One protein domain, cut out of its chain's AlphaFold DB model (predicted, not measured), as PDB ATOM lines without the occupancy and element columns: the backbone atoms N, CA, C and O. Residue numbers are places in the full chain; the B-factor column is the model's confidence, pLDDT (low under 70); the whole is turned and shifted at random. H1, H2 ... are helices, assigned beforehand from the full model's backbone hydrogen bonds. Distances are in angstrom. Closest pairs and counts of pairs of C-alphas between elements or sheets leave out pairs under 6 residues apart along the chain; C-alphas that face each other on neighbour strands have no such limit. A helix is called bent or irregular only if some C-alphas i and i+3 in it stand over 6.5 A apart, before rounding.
ATOM      1  N   GLU A 183     -54.536 -58.055  98.200       91.88
ATOM      2  CA  GLU A 183     -53.137 -57.611  98.215       91.88
ATOM      3  C   GLU A 183     -52.574 -57.515  96.793       91.88
ATOM      4  O   GLU A 183     -51.989 -56.493  96.436       91.88
ATOM      5  N   LEU A 184     -52.829 -58.519  95.946       90.44
ATOM      6  CA  LEU A 184     -52.420 -58.503  94.537       90.44
ATOM      7  C   LEU A 184     -53.035 -57.323  93.774       90.44
ATOM      8  O   LEU A 184     -52.334 -56.646  93.022       90.44
ATOM      9  N   MET A 185     -54.322 -57.035  93.983       88.56
ATOM     10  CA  MET A 185     -54.982 -55.901  93.326       88.56
ATOM     11  C   MET A 185     -54.374 -54.561  93.753       88.56
ATOM     12  O   MET A 185     -54.077 -53.733  92.891       88.56
ATOM     13  N   LYS A 186     -54.096 -54.374  95.051       93.69
ATOM     14  CA  LYS A 186     -53.417 -53.172  95.564       93.69
ATOM     15  C   LYS A 186     -52.022 -53.001  94.961       93.69
ATOM     16  O   LYS A 186     -51.688 -51.911  94.503       93.69
ATOM     17  N   ILE A 187     -51.221 -54.069  94.908       93.06
ATOM     18  CA  ILE A 187     -49.884 -54.031  94.292       93.06
ATOM     19  C   ILE A 187     -49.989 -53.667  92.807       93.06
ATOM     20  O   ILE A 187     -49.255 -52.803  92.332       93.06
ATOM     21  N   SER A 188     -50.920 -54.284  92.072       90.62
ATOM     22  CA  SER A 188     -51.130 -53.985  90.652       90.62
ATOM     23  C   SER A 188     -51.513 -52.522  90.423       90.62
ATOM     24  O   SER A 188     -51.036 -51.907  89.468       90.62
ATOM     25  N   GLU A 189     -52.370 -51.960  91.277       92.88
ATOM     26  CA  GLU A 189     -52.752 -50.552  91.209       92.88
ATOM     27  C   GLU A 189     -51.544 -49.636  91.447       92.88
ATOM     28  O   GLU A 189     -51.300 -48.733  90.646       92.88
ATOM     29  N   ILE A 190     -50.752 -49.899  92.493       94.81
ATOM     30  CA  ILE A 190     -49.546 -49.121  92.815       94.81
ATOM     31  C   ILE A 190     -48.561 -49.141  91.639       94.81
ATOM     32  O   ILE A 190     -48.134 -48.083  91.178       94.81
ATOM     33  N   LEU A 191     -48.252 -50.324  91.100       91.31
ATOM     34  CA  LEU A 191     -47.325 -50.470  89.973       91.31
ATOM     35  C   LEU A 191     -47.824 -49.766  88.709       91.31
ATOM     36  O   LEU A 191     -47.031 -49.189  87.973       91.31
ATOM     37  N   SER A 192     -49.137 -49.779  88.455       90.06
ATOM     38  CA  SER A 192     -49.705 -49.119  87.273       90.06
ATOM     39  C   SER A 192     -49.509 -47.600  87.266       90.06
ATOM     40  O   SER A 192     -49.492 -46.998  86.195       90.06
ATOM     41  N   LYS A 193     -49.334 -46.994  88.447       93.69
ATOM     42  CA  LYS A 193     -49.130 -45.553  88.619       93.69
ATOM     43  C   LYS A 193     -47.659 -45.137  88.551       93.69
ATOM     44  O   LYS A 193     -47.402 -43.944  88.459       93.69
ATOM     45  N   SER A 194     -46.715 -46.082  88.573       93.56
ATOM     46  CA  SER A 194     -45.276 -45.785  88.589       93.56
ATOM     47  C   SER A 194     -44.488 -46.629  87.573       93.56
ATOM     48  O   SER A 194     -43.878 -47.647  87.926       93.56
ATOM     49  N   PRO A 195     -44.455 -46.209  86.293       92.56
ATOM     50  CA  PRO A 195     -43.632 -46.854  85.267       92.56
ATOM     51  C   PRO A 195     -42.135 -46.845  85.606       92.56
ATOM     52  O   PRO A 195     -41.430 -47.812  85.327       92.56
ATOM     53  N   ILE A 196     -41.659 -45.778  86.254       93.75
ATOM     54  CA  ILE A 196     -40.249 -45.606  86.616       93.75
ATOM     55  C   ILE A 196     -39.781 -46.642  87.649       93.75
ATOM     56  O   ILE A 196     -38.658 -47.139  87.571       93.75
ATOM     57  N   THR A 197     -40.652 -47.038  88.583       93.81
ATOM     58  CA  THR A 197     -40.340 -48.107  89.541       93.81
ATOM     59  C   THR A 197     -40.165 -49.451  88.846       93.81
ATOM     60  O   THR A 197     -39.264 -50.200  89.210       93.81
ATOM     61  N   ILE A 198     -40.985 -49.747  87.833       91.44
ATOM     62  CA  ILE A 198     -40.878 -50.996  87.066       91.44
ATOM     63  C   ILE A 198     -39.517 -51.051  86.362       91.44
ATOM     64  O   ILE A 198     -38.776 -52.021  86.516       91.44
ATOM     65  N   GLU A 199     -39.140 -49.971  85.675       91.44
ATOM     66  CA  GLU A 199     -37.837 -49.861  85.013       91.44
ATOM     67  C   GLU A 199     -36.665 -50.018  86.002       91.44
ATOM     68  O   GLU A 199     -35.667 -50.685  85.705       91.44
ATOM     69  N   PHE A 200     -36.780 -49.432  87.198       91.44
ATOM     70  CA  PHE A 200     -35.772 -49.562  88.248       91.44
ATOM     71  C   PHE A 200     -35.613 -51.006  88.724       91.44
ATOM     72  O   PHE A 200     -34.484 -51.491  88.794       91.44
ATOM     73  N   VAL A 201     -36.710 -51.705  89.019       89.19
ATOM     74  CA  VAL A 201     -36.667 -53.092  89.513       89.19
ATOM     75  C   VAL A 201     -36.088 -54.044  88.459       89.19
ATOM     76  O   VAL A 201     -35.381 -54.992  88.808       89.19
ATOM     77  N   GLU A 202     -36.328 -53.778  87.172       86.88
ATOM     78  CA  GLU A 202     -35.733 -54.539  86.068       86.88
ATOM     79  C   GLU A 202     -34.223 -54.304  85.943       86.88
ATOM     80  O   GLU A 202     -33.449 -55.258  85.849       86.88
ATOM     81  N   LYS A 203     -33.787 -53.036  85.936       86.12
ATOM     82  CA  LYS A 203     -32.388 -52.670  85.649       86.12
ATOM     83  C   LYS A 203     -31.468 -52.748  86.864       86.12
ATOM     84  O   LYS A 203     -30.276 -52.986  86.693       86.12
ATOM     85  N   LYS A 204     -32.002 -52.500  88.064       83.31
ATOM     86  CA  LYS A 204     -31.289 -52.480  89.356       83.31
ATOM     87  C   LYS A 204     -30.053 -51.568  89.371       83.31
ATOM     88  O   LYS A 204     -29.089 -51.829  90.082       83.31
ATOM     89  N   ASP A 205     -30.078 -50.491  88.583       86.50
ATOM     90  CA  ASP A 205     -28.984 -49.517  88.483       86.50
ATOM     91  C   ASP A 205     -29.456 -48.140  88.942       86.50
ATOM     92  O   ASP A 205     -29.996 -47.351  88.165       86.50
ATOM     93  N   ILE A 206     -29.246 -47.856  90.228       86.31
ATOM     94  CA  ILE A 206     -29.675 -46.607  90.866       86.31
ATOM     95  C   ILE A 206     -29.013 -45.360  90.262       86.31
ATOM     96  O   ILE A 206     -29.604 -44.287  90.266       86.31
ATOM     97  N   ARG A 207     -27.815 -45.498  89.677       87.81
ATOM     98  CA  ARG A 207     -27.024 -44.376  89.134       87.81
ATOM     99  C   ARG A 207     -27.682 -43.681  87.940       87.81
ATOM    100  O   ARG A 207     -27.237 -42.611  87.542       87.81
ATOM    101  N   LYS A 208     -28.713 -44.291  87.352       90.44
ATOM    102  CA  LYS A 208     -29.480 -43.725  86.234       90.44
ATOM    103  C   LYS A 208     -30.546 -42.722  86.669       90.44
ATOM    104  O   LYS A 208     -31.133 -42.076  85.807       90.44
ATOM    105  N   TYR A 209     -30.802 -42.610  87.968       92.56
ATOM    106  CA  TYR A 209     -31.902 -41.829  88.513       92.56
ATOM    107  C   TYR A 209     -31.366 -40.655  89.330       92.56
ATOM    108  O   TYR A 209     -30.395 -40.794  90.074       92.56
ATOM    109  N   ASN A 210     -32.004 -39.494  89.192       93.44
ATOM    110  CA  ASN A 210     -31.743 -38.356  90.074       93.44
ATOM    111  C   ASN A 210     -32.426 -38.550  91.440       93.44
ATOM    112  O   ASN A 210     -33.215 -39.479  91.628       93.44
ATOM    113  N   LEU A 211     -32.140 -37.668  92.400       93.06
ATOM    114  CA  LEU A 211     -32.656 -37.792  93.763       93.06
ATOM    115  C   LEU A 211     -34.194 -37.822  93.812       93.06
ATOM    116  O   LEU A 211     -34.753 -38.703  94.459       93.06
ATOM    117  N   ASN A 212     -34.877 -36.943  93.071       94.88
ATOM    118  CA  ASN A 212     -36.346 -36.907  93.001       94.88
ATOM    119  C   ASN A 212     -36.927 -38.249  92.547       94.88
ATOM    120  O   ASN A 212     -37.838 -38.787  93.176       94.88
ATOM    121  N   GLN A 213     -36.355 -38.815  91.485       95.38
ATOM    122  CA  GLN A 213     -36.762 -40.112  90.954       95.38
ATOM    123  C   GLN A 213     -36.488 -41.240  91.951       95.38
ATOM    124  O   GLN A 213     -37.338 -42.106  92.141       95.38
ATOM    125  N   ILE A 214     -35.336 -41.227  92.630       94.69
ATOM    126  CA  ILE A 214     -35.012 -42.211  93.672       94.69
ATOM    127  C   ILE A 214     -36.053 -42.162  94.797       94.69
ATOM    128  O   ILE A 214     -36.498 -43.214  95.261       94.69
ATOM    129  N   VAL A 215     -36.476 -40.970  95.218       95.06
ATOM    130  CA  VAL A 215     -37.506 -40.800  96.254       95.06
ATOM    131  C   VAL A 215     -38.866 -41.315  95.786       95.06
ATOM    132  O   VAL A 215     -39.521 -42.049  96.525       95.06
ATOM    133  N   GLU A 216     -39.279 -41.013  94.554       95.81
ATOM    134  CA  GLU A 216     -40.527 -41.522  93.964       95.81
ATOM    135  C   GLU A 216     -40.542 -43.057  93.867       95.81
ATOM    136  O   GLU A 216     -41.499 -43.718  94.297       95.81
ATOM    137  N   ILE A 217     -39.449 -43.638  93.365       95.44
ATOM    138  CA  ILE A 217     -39.255 -45.088  93.295       95.44
ATOM    139  C   ILE A 217     -39.359 -45.696  94.694       95.44
ATOM    140  O   ILE A 217     -40.092 -46.665  94.899       95.44
ATOM    141  N   SER A 218     -38.664 -45.101  95.664       95.62
ATOM    142  CA  SER A 218     -38.632 -45.587  97.042       95.62
ATOM    143  C   SER A 218     -40.005 -45.515  97.701       95.62
ATOM    144  O   SER A 218     -40.415 -46.478  98.341       95.62
ATOM    145  N   LYS A 219     -40.764 -44.428  97.500       95.94
ATOM    146  CA  LYS A 219     -42.152 -44.303  97.979       95.94
ATOM    147  C   LYS A 219     -43.033 -45.416  97.424       95.94
ATOM    148  O   LYS A 219     -43.757 -46.049  98.187       95.94
ATOM    149  N   THR A 220     -42.940 -45.684  96.125       96.56
ATOM    150  CA  THR A 220     -43.717 -46.745  95.469       96.56
ATOM    151  C   THR A 220     -43.378 -48.119  96.050       96.56
ATOM    152  O   THR A 220     -44.274 -48.850  96.477       96.56
ATOM    153  N   LEU A 221     -42.088 -48.456  96.131       95.00
ATOM    154  CA  LEU A 221     -41.618 -49.729  96.683       95.00
ATOM    155  C   LEU A 221     -41.962 -49.880  98.168       95.00
ATOM    156  O   LEU A 221     -42.376 -50.953  98.600       95.00
ATOM    157  N   TYR A 222     -41.883 -48.799  98.942       95.25
ATOM    158  CA  TYR A 222     -42.285 -48.794 100.343       95.25
ATOM    159  C   TYR A 222     -43.784 -49.077 100.513       95.25
ATOM    160  O   TYR A 222     -44.153 -49.877 101.371       95.25
ATOM    161  N   GLN A 223     -44.660 -48.501  99.676       96.25
ATOM    162  CA  GLN A 223     -46.095 -48.823  99.718       96.25
ATOM    163  C   GLN A 223     -46.373 -50.291  99.379       96.25
ATOM    164  O   GLN A 223     -47.250 -50.892  99.993       96.25
ATOM    165  N   ILE A 224     -45.611 -50.886  98.455       93.88
ATOM    166  CA  ILE A 224     -45.699 -52.323  98.153       93.88
ATOM    167  C   ILE A 224     -45.248 -53.148  99.366       93.88
ATOM    168  O   ILE A 224     -45.970 -54.045  99.792       93.88
ATOM    169  N   GLY A 225     -44.112 -52.807  99.981       93.06
ATOM    170  CA  GLY A 225     -43.624 -53.477 101.190       93.06
ATOM    171  C   GLY A 225     -44.582 -53.367 102.385       93.06
ATOM    172  O   GLY A 225     -44.675 -54.284 103.193       93.06
ATOM    173  N   LYS A 226     -45.373 -52.291 102.489       94.88
ATOM    174  CA  LYS A 226     -46.413 -52.163 103.530       94.88
ATOM    175  C   LYS A 226     -47.568 -53.155 103.377       94.88
ATOM    176  O   LYS A 226     -48.309 -53.346 104.339       94.88
ATOM    177  N   ILE A 227     -47.758 -53.740 102.194       94.06
ATOM    178  CA  ILE A 227     -48.822 -54.720 101.947       94.06
ATOM    179  C   ILE A 227     -48.456 -56.066 102.572       94.06
ATOM    180  O   ILE A 227     -49.327 -56.707 103.148       94.06
ATOM    181  N   ASN A 228     -47.184 -56.470 102.505       90.75
ATOM    182  CA  ASN A 228     -46.723 -57.743 103.046       90.75
ATOM    183  C   ASN A 228     -45.281 -57.634 103.598       90.75
ATOM    184  O   ASN A 228     -44.391 -57.198 102.864       90.75
ATOM    185  N   PRO A 229     -45.016 -58.057 104.851       89.81
ATOM    186  CA  PRO A 229     -43.687 -57.960 105.460       89.81
ATOM    187  C   PRO A 229     -42.571 -58.721 104.730       89.81
ATOM    188  O   PRO A 229     -41.446 -58.232 104.703       89.81
ATOM    189  N   GLU A 230     -42.856 -59.882 104.129       89.75
ATOM    190  CA  GLU A 230     -41.854 -60.638 103.362       89.75
ATOM    191  C   GLU A 230     -41.438 -59.851 102.115       89.75
ATOM    192  O   GLU A 230     -40.246 -59.664 101.882       89.75
ATOM    193  N   LEU A 231     -42.404 -59.267 101.389       89.69
ATOM    194  CA  LEU A 231     -42.103 -58.392 100.249       89.69
ATOM    195  C   LEU A 231     -41.226 -57.204 100.652       89.69
ATOM    196  O   LEU A 231     -40.368 -56.789  99.876       89.69
ATOM    197  N   ALA A 232     -41.436 -56.631 101.841       90.94
ATOM    198  CA  ALA A 232     -40.609 -55.527 102.319       90.94
ATOM    199  C   ALA A 232     -39.137 -55.939 102.468       90.94
ATOM    200  O   ALA A 232     -38.255 -55.183 102.064       90.94
ATOM    201  N   ILE A 233     -38.876 -57.136 103.004       89.69
ATOM    202  CA  ILE A 233     -37.520 -57.683 103.153       89.69
ATOM    203  C   ILE A 233     -36.885 -57.884 101.773       89.69
ATOM    204  O   ILE A 233     -35.785 -57.399 101.521       89.69
ATOM    205  N   GLU A 234     -37.603 -58.523 100.853       90.38
ATOM    206  CA  GLU A 234     -37.097 -58.825  99.509       90.38
ATOM    207  C   GLU A 234     -36.819 -57.561  98.677       90.38
ATOM    208  O   GLU A 234     -35.868 -57.514  97.891       90.38
ATOM    209  N   ILE A 235     -37.633 -56.516  98.854       91.50
ATOM    210  CA  ILE A 235     -37.429 -55.200  98.238       91.50
ATOM    211  C   ILE A 235     -36.148 -54.540  98.760       91.50
ATOM    212  O   ILE A 235     -35.374 -54.010  97.961       91.50
ATOM    213  N   GLU A 236     -35.910 -54.571 100.072       89.00
ATOM    214  CA  GLU A 236     -34.697 -53.996 100.670       89.00
ATOM    215  C   GLU A 236     -33.441 -54.777 100.239       89.00
ATOM    216  O   GLU A 236     -32.434 -54.170  99.870       89.00
ATOM    217  N   GLU A 237     -33.503 -56.112 100.179       89.00
ATOM    218  CA  GLU A 237     -32.407 -56.947  99.663       89.00
ATOM    219  C   GLU A 237     -32.077 -56.631  98.196       89.00
ATOM    220  O   GLU A 237     -30.909 -56.521  97.816       89.00
ATOM    221  N   MET A 238     -33.102 -56.441  97.359       89.12
ATOM    222  CA  MET A 238     -32.927 -56.067  95.955       89.12
ATOM    223  C   MET A 238     -32.266 -54.690  95.798       89.12
ATOM    224  O   MET A 238     -31.459 -54.502  94.886       89.12
ATOM    225  N   ALA A 239     -32.614 -53.730  96.656       86.31
ATOM    226  CA  ALA A 239     -32.150 -52.349  96.561       86.31
ATOM    227  C   ALA A 239     -30.652 -52.169  96.888       86.31
ATOM    228  O   ALA A 239     -30.106 -51.096  96.629       86.31
ATOM    229  N   ASN A 240     -29.989 -53.210  97.416       79.06
ATOM    230  CA  ASN A 240     -28.536 -53.355  97.581       79.06
ATOM    231  C   ASN A 240     -27.801 -52.054  97.967       79.06
ATOM    232  O   ASN A 240     -27.017 -51.499  97.194       79.06
ATOM    233  N   GLY A 241     -28.074 -51.560  99.176       79.50
ATOM    234  CA  GLY A 241     -27.435 -50.368  99.743       79.50
ATOM    235  C   GLY A 241     -28.295 -49.102  99.707       79.50
ATOM    236  O   GLY A 241     -28.033 -48.181 100.482       79.50
ATOM    237  N   LEU A 242     -29.361 -49.059  98.897       86.88
ATOM    238  CA  LEU A 242     -30.414 -48.053  99.051       86.88
ATOM    239  C   LEU A 242     -31.414 -48.517 100.113       86.88
ATOM    240  O   LEU A 242     -32.099 -49.514  99.927       86.88
ATOM    241  N   ASN A 243     -31.539 -47.754 101.197       88.75
ATOM    242  CA  ASN A 243     -32.574 -47.989 102.200       88.75
ATOM    243  C   ASN A 243     -33.914 -47.414 101.706       88.75
ATOM    244  O   ASN A 243     -34.114 -46.192 101.737       88.75
ATOM    245  N   ILE A 244     -34.810 -48.289 101.241       91.31
ATOM    246  CA  ILE A 244     -36.070 -47.910 100.585       91.31
ATOM    247  C   ILE A 244     -36.984 -47.180 101.556       91.31
ATOM    248  O   ILE A 244     -37.490 -46.101 101.237       91.31
ATOM    249  N   ARG A 245     -37.155 -47.712 102.770       87.94
ATOM    250  CA  ARG A 245     -37.959 -47.045 103.800       87.94
ATOM    251  C   ARG A 245     -37.460 -45.625 104.078       87.94
ATOM    252  O   ARG A 245     -38.260 -44.695 104.111       87.94
ATOM    253  N   LYS A 246     -36.150 -45.433 104.263       85.69
ATOM    254  CA  LYS A 246     -35.557 -44.118 104.558       85.69
ATOM    255  C   LYS A 246     -35.821 -43.127 103.427       85.69
ATOM    256  O   LYS A 246     -36.251 -42.007 103.692       85.69
ATOM    257  N   ALA A 247     -35.546 -43.524 102.188       90.00
ATOM    258  CA  ALA A 247     -35.754 -42.660 101.033       90.00
ATOM    259  C   ALA A 247     -37.244 -42.333 100.834       90.00
ATOM    260  O   ALA A 247     -37.578 -41.201 100.501       90.00
ATOM    261  N   ALA A 248     -38.144 -43.278 101.121       91.69
ATOM    262  CA  ALA A 248     -39.583 -43.057 101.044       91.69
ATOM    263  C   ALA A 248     -40.107 -42.058 102.088       91.69
ATOM    264  O   ALA A 248     -40.947 -41.222 101.757       91.69
ATOM    265  N   LEU A 249     -39.636 -42.168 103.335       86.62
ATOM    266  CA  LEU A 249     -40.132 -41.370 104.461       86.62
ATOM    267  C   LEU A 249     -39.512 -39.971 104.521       86.62
ATOM    268  O   LEU A 249     -40.212 -39.015 104.825       86.62
ATOM    269  N   TYR A 250     -38.215 -39.844 104.226       86.56
ATOM    270  CA  TYR A 250     -37.463 -38.606 104.475       86.56
ATOM    271  C   TYR A 250     -36.776 -38.040 103.235       86.56
ATOM    272  O   TYR A 250     -36.136 -36.992 103.313       86.56
ATOM    273  N   GLY A 251     -36.883 -38.718 102.091       90.00
ATOM    274  CA  GLY A 251     -36.236 -38.303 100.851       90.00
ATOM    275  C   GLY A 251     -36.606 -36.889 100.409       90.00
ATOM    276  O   GLY A 251     -35.736 -36.154  99.949       90.00
ATOM    277  N   ASP A 252     -37.854 -36.471 100.642       90.50
ATOM    278  CA  ASP A 252     -38.339 -35.132 100.287       90.50
ATOM    279  C   ASP A 252     -37.551 -34.011 100.975       90.50
ATOM    280  O   ASP A 252     -37.420 -32.917 100.427       90.50
ATOM    281  N   LEU A 253     -37.004 -34.258 102.168       89.25
ATOM    282  CA  LEU A 253     -36.183 -33.267 102.853       89.25
ATOM    283  C   LEU A 253     -34.846 -33.046 102.134       89.25
ATOM    284  O   LEU A 253     -34.413 -31.903 101.998       89.25
ATOM    285  N   TYR A 254     -34.222 -34.126 101.653       90.69
ATOM    286  CA  TYR A 254     -32.972 -34.069 100.892       90.69
ATOM    287  C   TYR A 254     -33.184 -33.459  99.505       90.69
ATOM    288  O   TYR A 254     -32.357 -32.672  99.058       90.69
ATOM    289  N   VAL A 255     -34.309 -33.779  98.859       93.56
ATOM    290  CA  VAL A 255     -34.738 -33.161  97.597       93.56
ATOM    291  C   VAL A 255     -34.836 -31.645  97.742       93.56
ATOM    292  O   VAL A 255     -34.216 -30.911  96.978       93.56
TER     293      VAL A 255
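This is residues 183 to 255 of the 537 residues of the protein "Arylsulfotran_N domain-containing protein" of Cetobacterium sp. 8H (UniProt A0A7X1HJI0). The longest helix, H3, is the core of a small helical body: H2 crosses it on one side, H5 lies alongside it on the other, and H1 and H4 pack on its last residues. H1, H4 and H5 run opposite ways to H3, at shallow tilts. The printed part has 73 residues with five named helices, H1 to H5 in order, and no named strand; its class is all helix. It is compact, with a radius of gyration of the C-alphas of 11.3 A, and spans 30 by 21 by 21 A.

H1, residues 183 to 192, touches the hub H3, residues 211 to 225, through residues 220 to 224 of H3 alone; their closest C-alphas, of Ile 187 and Ile 224, are 5.9 A apart. H2, residues 195 to 203, touches H3 about perpendicular, at 87 degrees, with the C-alphas of Thr 197 and Ile 217 closest at 4.9 A. H4, residues 229 to 239, forms a helical hairpin with H3, at a shallow tilt of 28 degrees; it touches residues 221 to 225 of H3 alone, the closest C-alphas being those of Gly 225 and Ala 232, 3.8 A apart. H5, residues 244 to 255, touches H3 at a shallow tilt of 29 degrees, opposite ways, with the C-alphas of Lys 219 and Ala 248 closest at 4.2 A. H1 is apart from H4 and H5. Each O i to N i+4 pair is within hydrogen-bond range in H1, H2, H3 and H4; in H5 it is 5 of 8.

H1 begins at C-alpha 183, (-53.137, -57.611, 98.215), and is 14.3 A long; H2 is 12.7 A. H3 measures 20.5 A and H4 15.6 A. H5, 15.1 A, ends at C-alpha 255, (-34.738, -33.161, 97.597); it is irregular, with C-alphas 249 and 252 7.7 A apart.

The two C-alphas farthest apart, of Met 185 and Tyr 254, are 31.9 A apart. The printed part has no cut and no long link. Its mean pLDDT is 91.0, and no printed residue is under 70.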